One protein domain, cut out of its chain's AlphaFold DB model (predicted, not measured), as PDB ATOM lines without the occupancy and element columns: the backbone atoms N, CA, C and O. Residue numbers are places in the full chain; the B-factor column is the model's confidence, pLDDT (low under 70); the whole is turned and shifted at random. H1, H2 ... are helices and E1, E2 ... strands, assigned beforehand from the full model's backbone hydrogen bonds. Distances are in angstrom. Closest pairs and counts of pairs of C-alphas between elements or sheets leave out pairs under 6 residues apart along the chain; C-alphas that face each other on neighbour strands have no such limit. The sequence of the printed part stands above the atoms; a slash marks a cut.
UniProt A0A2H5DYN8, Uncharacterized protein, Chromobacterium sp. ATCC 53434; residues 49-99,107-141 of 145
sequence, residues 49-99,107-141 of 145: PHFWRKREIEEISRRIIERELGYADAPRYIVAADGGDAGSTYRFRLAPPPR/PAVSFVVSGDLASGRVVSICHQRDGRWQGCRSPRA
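AT A GLANCE: This is residues 49 to 99 and 107 to 141 of the 145 residues of an uncharacterized protein of Chromobacterium sp. ATCC 53434 (UniProt A0A2H5DYN8). One twisted wall of five strands has a single helix, H1, laid slantwise over one face, while the other face is bare of any named helix. The helix crosses E2, E3 and E4, and the edge strands E1 and E5 lie farthest from the middle of the domain. The printed part has 86 residues, with one named helix and five named strands in the order H1 E1 E2 E3 E4 E5; the sheet runs E1 E2 E3 E4 E5, all antiparallel, and the class is mixed, helices and strands. It is compact, with a radius of gyration of the C-alphas of 12.2 A and spans of 35 by 26 by 19 A.

HOW THE PARTS SIT: Start in the sheet with E3, residues 109 to 116, an inner strand. E2, residues 89 to 95, is its antiparallel neighbour at 165 degrees between directions; look for N 92 and O 113, 2.9 A apart. E4, residues 122 to 129, is its other antiparallel neighbour, at 166 degrees, with N 112 and O 126 2.8 A apart. The edge strand E5, residues 132 to 137, is the antiparallel neighbour of E4 at 159 degrees between directions, and the two form a hairpin; look for N 127 and O 135, 3.0 A apart. E3, E4 and E5 form a meander, each strand the antiparallel neighbour of the one before. The other edge strand, E1, residues 77 to 82, forms a hairpin with E2 at 146 degrees, with N 93 and O 80 2.8 A apart. E1 and E5 are apart. H1, residues 51 to 67, is on the sheet at a height of 9.1 A, making two layers, a helix on one face of a sheet. It lies over E2, E4 and, only just, E3, on which 3 of its C-alphas fall; on the local plane it runs slantwise to the strands, at 50 degrees to E2. Its closest C-alphas to E4 are those of Ile 57 and Val 122, 5.8 A apart. In H1 every O i to N i+4 pair is within hydrogen-bond range.

IN THESE COORDINATES: Find C-alpha 109 at (-18.495, -35.100, -20.711); from there E3 runs 23.4 A to C-alpha 116. E4 is 20.4 A long, E2 19.8 A, E1 14.3 A. H1 begins at C-alpha 51, (5.014, -24.483, -23.920), and runs 24.4 A. E5, 15.6 A long, ends at C-alpha 137, (-9.110, -43.942, -28.222).

THE WHOLE: The C-alphas of Pro 49 and Pro 107, the two farthest apart, are 36.0 A apart. Residues 100 to 106 are not printed, in the link from E2 to E3, and C-alphas 99 and 107 are 11.3 A apart across this cut. Of the links printed whole, none is long. The mean pLDDT of the printed part is 78.3; look for values under 70 at residues 72 to 77, 79 to 87, 96 to 99, 107 and 140 to 141.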
ATOM      1  N   PRO A  49       9.616 -24.966 -21.010       81.12
ATOM      2  CA  PRO A  49      10.390 -25.171 -22.245       81.12
ATOM      3  C   PRO A  49       9.601 -25.941 -23.319       81.12
ATOM      4  O   PRO A  49       9.891 -25.843 -24.507       81.12
ATOM      5  N   HIS A  50       8.554 -26.662 -22.911       82.94
ATOM      6  CA  HIS A  50       7.633 -27.366 -23.797       82.94
ATOM      7  C   HIS A  50       6.335 -26.589 -24.091       82.94
ATOM      8  O   HIS A  50       5.397 -27.190 -24.609       82.94
ATOM      9  N   PHE A  51       6.242 -25.286 -23.783       84.00
ATOM     10  CA  PHE A  51       5.014 -24.483 -23.920       84.00
ATOM     11  C   PHE A  51       4.319 -24.669 -25.279       84.00
ATOM     12  O   PHE A  51       3.183 -25.137 -25.325       84.00
ATOM     13  N   TRP A  52       5.017 -24.394 -26.386       85.56
ATOM     14  CA  TRP A  52       4.463 -24.535 -27.739       85.56
ATOM     15  C   TRP A  52       3.971 -25.952 -28.048       85.56
ATOM     16  O   TRP A  52       2.983 -26.122 -28.754       85.56
ATOM     17  N   ARG A  53       4.627 -26.964 -27.476       86.94
ATOM     18  CA  ARG A  53       4.314 -28.377 -27.688       86.94
ATOM     19  C   ARG A  53       3.102 -28.832 -26.882       86.94
ATOM     20  O   ARG A  53       2.251 -29.535 -27.411       86.94
ATOM     21  N   LYS A  54       2.984 -28.375 -25.632       86.50
ATOM     22  CA  LYS A  54       1.783 -28.553 -24.803       86.50
ATOM     23  C   LYS A  54       0.571 -27.899 -25.493       86.50
ATOM     24  O   LYS A  54      -0.413 -28.587 -25.753       86.50
ATOM     25  N   ARG A  55       0.720 -26.654 -25.974       86.06
ATOM     26  CA  ARG A  55      -0.289 -25.929 -26.778       86.06
ATOM     27  C   ARG A  55      -0.677 -26.633 -28.086       86.06
ATOM     28  O   ARG A  55      -1.850 -26.614 -28.456       86.06
ATOM     29  N   GLU A  56       0.275 -27.247 -28.788       88.06
ATOM     30  CA  GLU A  56       0.016 -28.043 -29.998       88.06
ATOM     31  C   GLU A  56      -0.827 -29.289 -29.675       88.06
ATOM     32  O   GLU A  56      -1.849 -29.521 -30.320       88.06
ATOM     33  N   ILE A  57      -0.460 -30.045 -28.631       87.88
ATOM     34  CA  ILE A  57      -1.203 -31.231 -28.171       87.88
ATOM     35  C   ILE A  57      -2.625 -30.840 -27.720       87.88
ATOM     36  O   ILE A  57      -3.586 -31.526 -28.072       87.88
ATOM     37  N   GLU A  58      -2.785 -29.727 -26.994       87.88
ATOM     38  CA  GLU A  58      -4.090 -29.171 -26.604       87.88
ATOM     39  C   GLU A  58      -4.983 -28.904 -27.826       87.88
ATOM     40  O   GLU A  58      -6.095 -29.430 -27.908       87.88
ATOM     41  N   GLU A  59      -4.494 -28.142 -28.807       88.00
ATOM     42  CA  GLU A  59      -5.255 -27.766 -30.005       88.00
ATOM     43  C   GLU A  59      -5.557 -28.964 -30.920       88.00
ATOM     44  O   GLU A  59      -6.661 -29.066 -31.463       88.00
ATOM     45  N   ILE A  60      -4.624 -29.911 -31.064       89.00
ATOM     46  CA  ILE A  60      -4.865 -31.166 -31.792       89.00
ATOM     47  C   ILE A  60      -5.935 -31.996 -31.071       89.00
ATOM     48  O   ILE A  60      -6.869 -32.471 -31.718       89.00
ATOM     49  N   SER A  61      -5.862 -32.126 -29.741       88.38
ATOM     50  CA  SER A  61      -6.859 -32.878 -28.970       88.38
ATOM     51  C   SER A  61      -8.263 -32.287 -29.105       88.38
ATOM     52  O   SER A  61      -9.216 -33.035 -29.325       88.38
ATOM     53  N   ARG A  62      -8.383 -30.951 -29.089       86.38
ATOM     54  CA  ARG A  62      -9.645 -30.238 -29.320       86.38
ATOM     55  C   ARG A  62     -10.231 -30.597 -30.684       86.38
ATOM     56  O   ARG A  62     -11.391 -30.985 -30.751       86.38
ATOM     57  N   ARG A  63      -9.432 -30.553 -31.758       86.94
ATOM     58  CA  ARG A  63      -9.890 -30.909 -33.118       86.94
ATOM     59  C   ARG A  63     -10.362 -32.360 -33.226       86.94
ATOM     60  O   ARG A  63     -11.345 -32.611 -33.916       86.94
ATOM     61  N   ILE A  64      -9.694 -33.298 -32.551       87.12
ATOM     62  CA  ILE A  64     -10.093 -34.717 -32.521       87.12
ATOM     63  C   ILE A  64     -11.419 -34.878 -31.760       87.12
ATOM     64  O   ILE A  64     -12.321 -35.571 -32.228       87.12
ATOM     65  N   ILE A  65     -11.582 -34.198 -30.622       86.31
ATOM     66  CA  ILE A  65     -12.821 -34.225 -29.830       86.31
ATOM     67  C   ILE A  65     -13.998 -33.610 -30.614       86.31
ATOM     68  O   ILE A  65     -15.073 -34.208 -30.659       86.31
ATOM     69  N   GLU A  66     -13.777 -32.481 -31.297       85.44
ATOM     70  CA  GLU A  66     -14.776 -31.812 -32.144       85.44
ATOM     71  C   GLU A  66     -15.163 -32.658 -33.373       85.44
ATOM     72  O   GLU A  66     -16.349 -32.804 -33.665       85.44
ATOM     73  N   ARG A  67     -14.185 -33.228 -34.099       84.69
ATOM     74  CA  ARG A  67     -14.407 -33.838 -35.429       84.69
ATOM     75  C   ARG A  67     -14.514 -35.362 -35.450       84.69
ATOM     76  O   ARG A  67     -15.292 -35.889 -36.236       84.69
ATOM     77  N   GLU A  68     -13.728 -36.075 -34.645       83.06
ATOM     78  CA  GLU A  68     -13.671 -37.551 -34.658       83.06
ATOM     79  C   GLU A  68     -14.538 -38.189 -33.566       83.06
ATOM     80  O   GLU A  68     -14.989 -39.326 -33.720       83.06
ATOM     81  N   LEU A  69     -14.768 -37.469 -32.461       80.69
ATOM     82  CA  LEU A  69     -15.648 -37.902 -31.369       80.69
ATOM     83  C   LEU A  69     -17.033 -37.223 -31.396       80.69
ATOM     84  O   LEU A  69     -17.917 -37.638 -30.654       80.69
ATOM     85  N   GLY A  70     -17.236 -36.221 -32.259       79.25
ATOM     86  CA  GLY A  70     -18.536 -35.581 -32.503       79.25
ATOM     87  C   GLY A  70     -18.995 -34.581 -31.434       79.25
ATOM     88  O   GLY A  70     -20.159 -34.180 -31.435       79.25
ATOM     89  N   TYR A  71     -18.117 -34.161 -30.521       77.50
ATOM     90  CA  TYR A  71     -18.451 -33.196 -29.474       77.50
ATOM     91  C   TYR A  71     -18.203 -31.767 -29.964       77.50
ATOM     92  O   TYR A  71     -17.149 -31.193 -29.698       77.50
ATOM     93  N   ALA A  72     -19.175 -31.201 -30.687       67.44
ATOM     94  CA  ALA A  72     -19.080 -29.861 -31.279       67.44
ATOM     95  C   ALA A  72     -18.688 -28.774 -30.255       67.44
ATOM     96  O   ALA A  72     -17.763 -28.000 -30.499       67.44
ATOM     97  N   ASP A  73     -19.313 -28.782 -29.072       65.94
ATOM     98  CA  ASP A  73     -18.938 -27.945 -27.926       65.94
ATOM     99  C   ASP A  73     -17.831 -28.606 -27.086       65.94
ATOM    100  O   ASP A  73     -17.998 -28.894 -25.896       65.94
ATOM    101  N   ALA A  74     -16.690 -28.898 -27.716       62.75
ATOM    102  CA  ALA A  74     -15.582 -29.569 -27.045       62.75
ATOM    103  C   ALA A  74     -15.101 -28.766 -25.818       62.75
ATOM    104  O   ALA A  74     -14.844 -27.560 -25.930       62.75
ATOM    105  N   PRO A  75     -14.940 -29.409 -24.646       67.44
ATOM    106  CA  PRO A  75     -14.567 -28.726 -23.415       67.44
ATOM    107  C   PRO A  75     -13.215 -28.021 -23.535       67.44
ATOM    108  O   PRO A  75     -12.192 -28.645 -23.803       67.44
ATOM    109  N   ARG A  76     -13.208 -26.706 -23.293       68.94
ATOM    110  CA  ARG A  76     -12.024 -25.836 -23.446       68.94
ATOM    111  C   ARG A  76     -11.253 -25.605 -22.141       68.94
ATOM    112  O   ARG A  76     -10.267 -24.876 -22.131       68.94
ATOM    113  N   TYR A  77     -11.705 -26.205 -21.039       64.38
ATOM    114  CA  TYR A  77     -11.218 -25.924 -19.689       64.38
ATOM    115  C   TYR A  77     -10.254 -27.014 -19.227       64.38
ATOM    116  O   TYR A  77     -10.680 -28.097 -18.826       64.38
ATOM    117  N   ILE A  78      -8.955 -26.716 -19.257       71.06
ATOM    118  CA  ILE A  78      -7.910 -27.572 -18.683       71.06
ATOM    119  C   ILE A  78      -7.957 -27.418 -17.158       71.06
ATOM    120  O   ILE A  78      -7.415 -26.464 -16.607       71.06
ATOM    121  N   VAL A  79      -8.655 -28.318 -16.462       64.12
ATOM    122  CA  VAL A  79      -8.856 -28.220 -14.998       64.12
ATOM    123  C   VAL A  79      -7.696 -28.836 -14.221       64.12
ATOM    124  O   VAL A  79      -7.305 -28.328 -13.174       64.12
ATOM    125  N   ALA A  80      -7.090 -29.889 -14.763       65.12
ATOM    126  CA  ALA A  80      -5.894 -30.505 -14.207       65.12
ATOM    127  C   ALA A  80      -4.919 -30.843 -15.335       65.12
ATOM    128  O   ALA A  80      -5.317 -31.415 -16.348       65.12
ATOM    129  N   ALA A  81      -3.648 -30.506 -15.140       68.06
ATOM    130  CA  ALA A  81      -2.538 -31.111 -15.857       68.06
ATOM    131  C   ALA A  81      -1.809 -32.004 -14.848       68.06
ATOM    132  O   ALA A  81      -1.368 -31.505 -13.809       68.06
ATOM    133  N   ASP A  82      -1.737 -33.302 -15.131       58.97
ATOM    134  CA  ASP A  82      -0.874 -34.208 -14.373       58.97
ATOM    135  C   ASP A  82       0.587 -33.867 -14.701       58.97
ATOM    136  O   ASP A  82       0.876 -33.356 -15.786       58.97
ATOM    137  N   GLY A  83       1.503 -34.122 -13.762       59.62
ATOM    138  CA  GLY A  83       2.892 -33.639 -13.789       59.62
ATOM    139  C   GLY A  83       3.776 -34.193 -14.915       59.62
ATOM    140  O   GLY A  83       4.713 -34.941 -14.657       59.62
ATOM    141  N   GLY A  84       3.523 -33.778 -16.156       55.41
ATOM    142  CA  GLY A  84       4.348 -34.016 -17.343       55.41
ATOM    143  C   GLY A  84       5.506 -33.024 -17.466       55.41
ATOM    144  O   GLY A  84       5.675 -32.401 -18.515       55.41
ATOM    145  N   ASP A  85       6.250 -32.832 -16.375       53.03
ATOM    146  CA  ASP A  85       7.387 -31.900 -16.273       53.03
ATOM    147  C   ASP A  85       8.719 -32.614 -15.954       53.03
ATOM    148  O   ASP A  85       9.759 -31.970 -15.840       53.03
ATOM    149  N   ALA A  86       8.698 -33.950 -15.848       53.44
ATOM    150  CA  ALA A  86       9.865 -34.808 -15.598       53.44
ATOM    151  C   ALA A  86       9.941 -36.035 -16.538       53.44
ATOM    152  O   ALA A  86      10.687 -36.977 -16.281       53.44
ATOM    153  N   GLY A  87       9.159 -36.056 -17.622       61.34
ATOM    154  CA  GLY A  87       9.112 -37.164 -18.578       61.34
ATOM    155  C   GLY A  87       8.492 -36.752 -19.911       61.34
ATOM    156  O   GLY A  87       7.889 -35.686 -20.020       61.34
ATOM    157  N   SER A  88       8.625 -37.600 -20.931       75.50
ATOM    158  CA  SER A  88       8.187 -37.311 -22.308       75.50
ATOM    159  C   SER A  88       6.671 -37.178 -22.491       75.50
ATOM    160  O   SER A  88       6.237 -36.723 -23.541       75.50
ATOM    161  N   THR A  89       5.848 -37.531 -21.502       80.62
ATOM    162  CA  THR A  89       4.383 -37.508 -21.622       80.62
ATOM    163  C   THR A  89       3.778 -36.288 -20.932       80.62
ATOM    164  O   THR A  89       3.910 -36.119 -19.722       80.62
ATOM    165  N   TYR A  90       3.025 -35.486 -21.682       84.62
ATOM    166  CA  TYR A  90       2.141 -34.444 -21.162       84.62
ATOM    167  C   TYR A  90       0.706 -34.967 -21.065       84.62
ATOM    168  O   TYR A  90       0.192 -35.568 -22.008       84.62
ATOM    169  N   ARG A  91       0.048 -34.748 -19.924       84.62
ATOM    170  CA  ARG A  91      -1.289 -35.282 -19.645       84.62
ATOM    171  C   ARG A  91      -2.169 -34.231 -18.981       84.62
ATOM    172  O   ARG A  91      -1.745 -33.563 -18.044       84.62
ATOM    173  N   PHE A  92      -3.398 -34.088 -19.467       83.25
ATOM    174  CA  PHE A  92      -4.331 -33.070 -18.991       83.25
ATOM    175  C   PHE A  92      -5.792 -33.504 -19.104       83.25
ATOM    176  O   PHE A  92      -6.149 -34.395 -19.875       83.25
ATOM    177  N   ARG A  93      -6.648 -32.848 -18.319       83.62
ATOM    178  CA  ARG A  93      -8.087 -33.086 -18.250       83.62
ATOM    179  C   ARG A  93      -8.871 -31.875 -18.742       83.62
ATOM    180  O   ARG A  93      -8.832 -30.818 -18.112       83.62
ATOM    181  N   LEU A  94      -9.630 -32.070 -19.816       81.88
ATOM    182  CA  LEU A  94     -10.617 -31.121 -20.320       81.88
ATOM    183  C   LEU A  94     -11.966 -31.372 -19.634       81.88
ATOM    184  O   LEU A  94     -12.516 -32.471 -19.726       81.88
ATOM    185  N   ALA A  95     -12.498 -30.366 -18.946       75.62
ATOM    186  CA  ALA A  95     -13.797 -30.414 -18.275       75.62
ATOM    187  C   ALA A  95     -14.839 -29.547 -19.008       75.62
ATOM    188  O   ALA A  95     -14.466 -28.534 -19.612       75.62
ATOM    189  N   PRO A  96     -16.138 -29.906 -18.959       69.12
ATOM    190  CA  PRO A  96     -17.191 -29.056 -19.508       69.12
ATOM    191  C   PRO A  96     -17.191 -27.685 -18.809       69.12
ATOM    192  O   PRO A  96     -16.766 -27.598 -17.652       69.12
ATOM    193  N   PRO A  97     -17.651 -26.612 -19.483       65.00
ATOM    194  CA  PRO A  97     -17.786 -25.298 -18.858       65.00
ATOM    195  C   PRO A  97     -18.560 -25.374 -17.533       65.00
ATOM    196  O   PRO A  97     -19.523 -26.146 -17.435       65.00
ATOM    197  N   PRO A  98     -18.201 -24.556 -16.524       62.09
ATOM    198  CA  PRO A  98     -19.048 -24.383 -15.351       62.09
ATOM    199  C   PRO A  98     -20.439 -23.924 -15.809       62.09
ATOM    200  O   PRO A  98     -20.574 -22.947 -16.548       62.09
ATOM    201  N   ARG A  99     -21.488 -24.655 -15.412       62.94
ATOM    202  CA  ARG A  99     -22.865 -24.331 -15.809       62.94
ATOM    203  C   ARG A  99     -23.320 -23.063 -15.088       62.94
ATOM    204  O   ARG A  99     -23.572 -23.091 -13.886       62.94
ATOM    205  N   PRO A 107     -25.141 -33.579 -21.148       62.75
ATOM    206  CA  PRO A 107     -24.347 -34.547 -20.394       62.75
ATOM    207  C   PRO A 107     -22.953 -34.000 -20.079       62.75
ATOM    208  O   PRO A 107     -22.288 -33.415 -20.936       62.75
ATOM    209  N   ALA A 108     -22.498 -34.196 -18.845       72.62
ATOM    210  CA  ALA A 108     -21.211 -33.702 -18.381       72.62
ATOM    211  C   ALA A 108     -20.096 -34.626 -18.890       72.62
ATOM    212  O   ALA A 108     -19.708 -35.589 -18.221       72.62
ATOM    213  N   VAL A 109     -19.600 -34.352 -20.099       79.94
ATOM    214  CA  VAL A 109     -18.495 -35.100 -20.711       79.94
ATOM    215  C   VAL A 109     -17.170 -34.399 -20.433       79.94
ATOM    216  O   VAL A 109     -16.974 -33.243 -20.800       79.94
ATOM    217  N   SER A 110     -16.251 -35.116 -19.790       82.12
ATOM    218  CA  SER A 110     -14.867 -34.691 -19.578       82.12
ATOM    219  C   SER A 110     -13.899 -35.677 -20.226       82.12
ATOM    220  O   SER A 110     -14.195 -36.868 -20.339       82.12
ATOM    221  N   PHE A 111     -12.744 -35.180 -20.653       86.44
ATOM    222  CA  PHE A 111     -11.746 -35.943 -21.398       86.44
ATOM    223  C   PHE A 111     -10.423 -35.904 -20.647       86.44
ATOM    224  O   PHE A 111     -10.044 -34.857 -20.127       86.44
ATOM    225  N   VAL A 112      -9.707 -37.022 -20.619       87.69
ATOM    226  CA  VAL A 112      -8.307 -37.086 -20.192       87.69
ATOM    227  C   VAL A 112      -7.474 -37.395 -21.424       87.69
ATOM    228  O   VAL A 112      -7.637 -38.437 -22.058       87.69
ATOM    229  N   VAL A 113      -6.608 -36.454 -21.770       87.44
ATOM    230  CA  VAL A 113      -5.729 -36.495 -22.933       87.44
ATOM    231  C   VAL A 113      -4.317 -36.792 -22.449       87.44
ATOM    232  O   VAL A 113      -3.853 -36.186 -21.486       87.44
ATOM    233  N   SER A 114      -3.624 -37.707 -23.124       87.88
ATOM    234  CA  SER A 114      -2.174 -37.888 -22.992       87.88
ATOM    235  C   SER A 114      -1.521 -37.662 -24.351       87.88
ATOM    236  O   SER A 114      -2.022 -38.150 -25.364       87.88
ATOM    237  N   GLY A 115      -0.409 -36.937 -24.388       87.44
ATOM    238  CA  GLY A 115       0.373 -36.668 -25.591       87.44
ATOM    239  C   GLY A 115       1.870 -36.727 -25.319       87.44
ATOM    240  O   GLY A 115       2.316 -36.533 -24.193       87.44
ATOM    241  N   ASP A 116       2.645 -37.008 -26.357       86.75
ATOM    242  CA  ASP A 116       4.102 -37.071 -26.299       86.75
ATOM    243  C   ASP A 116       4.712 -35.701 -26.633       86.75
ATOM    244  O   ASP A 116       4.463 -35.131 -27.696       86.75
ATOM    245  N   LEU A 117       5.539 -35.183 -25.729       85.38
ATOM    246  CA  LEU A 117       6.274 -33.930 -25.867       85.38
ATOM    247  C   LEU A 117       7.418 -34.022 -26.884       85.38
ATOM    248  O   LEU A 117       7.775 -33.002 -27.476       85.38
ATOM    249  N   ALA A 118       7.975 -35.206 -27.151       84.56
ATOM    250  CA  ALA A 118       9.002 -35.347 -28.178       84.56
ATOM    251  C   ALA A 118       8.406 -35.126 -29.580       84.56
ATOM    252  O   ALA A 118       8.880 -34.271 -30.330       84.56
ATOM    253  N   SER A 119       7.320 -35.824 -29.924       84.19
ATOM    254  CA  SER A 119       6.692 -35.782 -31.256       84.19
ATOM    255  C   SER A 119       5.512 -34.813 -31.408       84.19
ATOM    256  O   SER A 119       5.128 -34.526 -32.543       84.19
ATOM    257  N   GLY A 120       4.948 -34.290 -30.314       83.75
ATOM    258  CA  GLY A 120       3.758 -33.420 -30.316       83.75
ATOM    259  C   GLY A 120       2.449 -34.161 -30.590       83.75
ATOM    260  O   GLY A 120       1.407 -33.543 -30.806       83.75
ATOM    261  N   ARG A 121       2.489 -35.496 -30.621       87.38
ATOM    262  CA  ARG A 121       1.346 -36.342 -30.961       87.38
ATOM    263  C   ARG A 121       0.468 -36.558 -29.737       87.38
ATOM    264  O   ARG A 121       0.962 -36.913 -28.670       87.38
ATOM    265  N   VAL A 122      -0.847 -36.444 -29.911       88.31
ATOM    266  CA  VAL A 122      -1.801 -36.992 -28.940       88.31
ATOM    267  C   VAL A 122      -1.706 -38.521 -28.997       88.31
ATOM    268  O   VAL A 122      -1.923 -39.120 -30.048       88.31
ATOM    269  N   VAL A 123      -1.356 -39.140 -27.871       88.44
ATOM    270  CA  VAL A 123      -1.176 -40.592 -27.705       88.44
ATOM    271  C   VAL A 123      -2.512 -41.262 -27.386       88.44
ATOM    272  O   VAL A 123      -2.819 -42.324 -27.926       88.44
ATOM    273  N   SER A 124      -3.325 -40.637 -26.531       87.75
ATOM    274  CA  SER A 124      -4.650 -41.135 -26.163       87.75
ATOM    275  C   SER A 124      -5.606 -40.015 -25.752       87.75
ATOM    276  O   SER A 124      -5.207 -38.992 -25.196       87.75
ATOM    277  N   ILE A 125      -6.894 -40.238 -26.015       88.81
ATOM    278  CA  ILE A 125      -8.017 -39.456 -25.501       88.81
ATOM    279  C   ILE A 125      -8.997 -40.439 -24.856       88.81
ATOM    280  O   ILE A 125      -9.659 -41.225 -25.539       88.81
ATOM    281  N   CYS A 126      -9.082 -40.404 -23.532       87.56
ATOM    282  CA  CYS A 126     -10.097 -41.099 -22.747       87.56
ATOM    283  C   CYS A 126     -11.255 -40.149 -22.452       87.56
ATOM    284  O   CYS A 126     -11.019 -38.973 -22.187       87.56
ATOM    285  N   HIS A 127     -12.496 -40.639 -22.460       86.62
ATOM    286  CA  HIS A 127     -13.672 -39.816 -22.175       86.62
ATOM    287  C   HIS A 127     -14.582 -40.435 -21.110       86.62
ATOM    288  O   HIS A 127     -14.825 -41.645 -21.079       86.62
ATOM    289  N   GLN A 128     -15.064 -39.574 -20.218       83.00
ATOM    290  CA  GLN A 128     -15.917 -39.882 -19.077       83.00
ATOM    291  C   GLN A 128     -17.175 -39.024 -19.190       83.00
ATOM    292  O   GLN A 128     -17.087 -37.797 -19.214       83.00
ATOM    293  N   ARG A 129     -18.341 -39.665 -19.246       81.56
ATOM    294  CA  ARG A 129     -19.652 -39.018 -19.320       81.56
ATOM    295  C   ARG A 129     -20.393 -39.258 -18.015       81.56
ATOM    296  O   ARG A 129     -20.518 -40.406 -17.598       81.56
ATOM    297  N   ASP A 130     -20.879 -38.187 -17.389       75.56
ATOM    298  CA  ASP A 130     -21.739 -38.252 -16.198       75.56
ATOM    299  C   ASP A 130     -21.116 -39.133 -15.081       75.56
ATOM    300  O   ASP A 130     -21.765 -39.970 -14.459       75.56
ATOM    301  N   GLY A 131     -19.796 -38.993 -14.886       72.69
ATOM    302  CA  GLY A 131     -18.990 -39.764 -13.927       72.69
ATOM    303  C   GLY A 131     -18.548 -41.164 -14.385       72.69
ATOM    304  O   GLY A 131     -17.671 -41.753 -13.757       72.69
ATOM    305  N   ARG A 132     -19.066 -41.704 -15.496       79.06
ATOM    306  CA  ARG A 132     -18.723 -43.052 -15.991       79.06
ATOM    307  C   ARG A 132     -17.787 -43.009 -17.196       79.06
ATOM    308  O   ARG A 132     -18.078 -42.346 -18.195       79.06
ATOM    309  N   TRP A 133     -16.679 -43.746 -17.124       82.31
ATOM    310  CA  TRP A 133     -15.771 -43.943 -18.258       82.31
ATOM    311  C   TRP A 133     -16.507 -44.609 -19.425       82.31
ATOM    312  O   TRP A 133     -17.165 -45.628 -19.244       82.31
ATOM    313  N   GLN A 134     -16.408 -44.006 -20.611       83.44
ATOM    314  CA  GLN A 134     -17.020 -44.502 -21.851       83.44
ATOM    315  C   GLN A 134     -15.996 -45.224 -22.740       83.44
ATOM    316  O   GLN A 134     -16.354 -46.081 -23.540       83.44
ATOM    317  N   GLY A 135     -14.712 -44.884 -22.593       83.25
ATOM    318  CA  GLY A 135     -13.597 -45.566 -23.247       83.25
ATOM    319  C   GLY A 135     -12.452 -44.627 -23.618       83.25
ATOM    320  O   GLY A 135     -12.571 -43.399 -23.529       83.25
ATOM    321  N   CYS A 136     -11.349 -45.220 -24.064       84.19
ATOM    322  CA  CYS A 136     -10.184 -44.522 -24.597       84.19
ATOM    323  C   CYS A 136     -10.025 -44.799 -26.093       84.19
ATOM    324  O   CYS A 136     -10.233 -45.922 -26.546       84.19
ATOM    325  N   ARG A 137      -9.615 -43.784 -26.855       82.44
ATOM    326  CA  ARG A 137      -9.110 -43.942 -28.222       82.44
ATOM    327  C   ARG A 137      -7.689 -43.409 -28.303       82.44
ATOM    328  O   ARG A 137      -7.433 -42.285 -27.880       82.44
ATOM    329  N   SER A 138      -6.790 -44.179 -28.897       81.69
ATOM    330  CA  SER A 138      -5.565 -43.624 -29.471       81.69
ATOM    331  C   SER A 138      -5.935 -43.000 -30.818       81.69
ATOM    332  O   SER A 138      -6.486 -43.719 -31.661       81.69
ATOM    333  N   PRO A 139      -5.691 -41.700 -31.052       74.25
ATOM    334  CA  PRO A 139      -5.853 -41.121 -32.381       74.25
ATOM    335  C   PRO A 139      -5.004 -41.909 -33.379       74.25
ATOM    336  O   PRO A 139      -3.873 -42.292 -33.063       74.25
ATOM    337  N   ARG A 140      -5.529 -42.175 -34.584       65.75
ATOM    338  CA  ARG A 140      -4.720 -42.832 -35.620       65.75
ATOM    339  C   ARG A 140      -3.477 -41.984 -35.853       65.75
ATOM    340  O   ARG A 140      -3.584 -40.781 -36.081       65.75
ATOM    341  N   ALA A 141      -2.307 -42.617 -35.766       53.91
ATOM    342  CA  ALA A 141      -1.030 -41.940 -35.908       53.91
ATOM    343  C   ALA A 141      -1.034 -41.129 -37.208       53.91
ATOM    344  O   ALA A 141      -1.077 -41.712 -38.288       53.91
TER     345      ALA A 141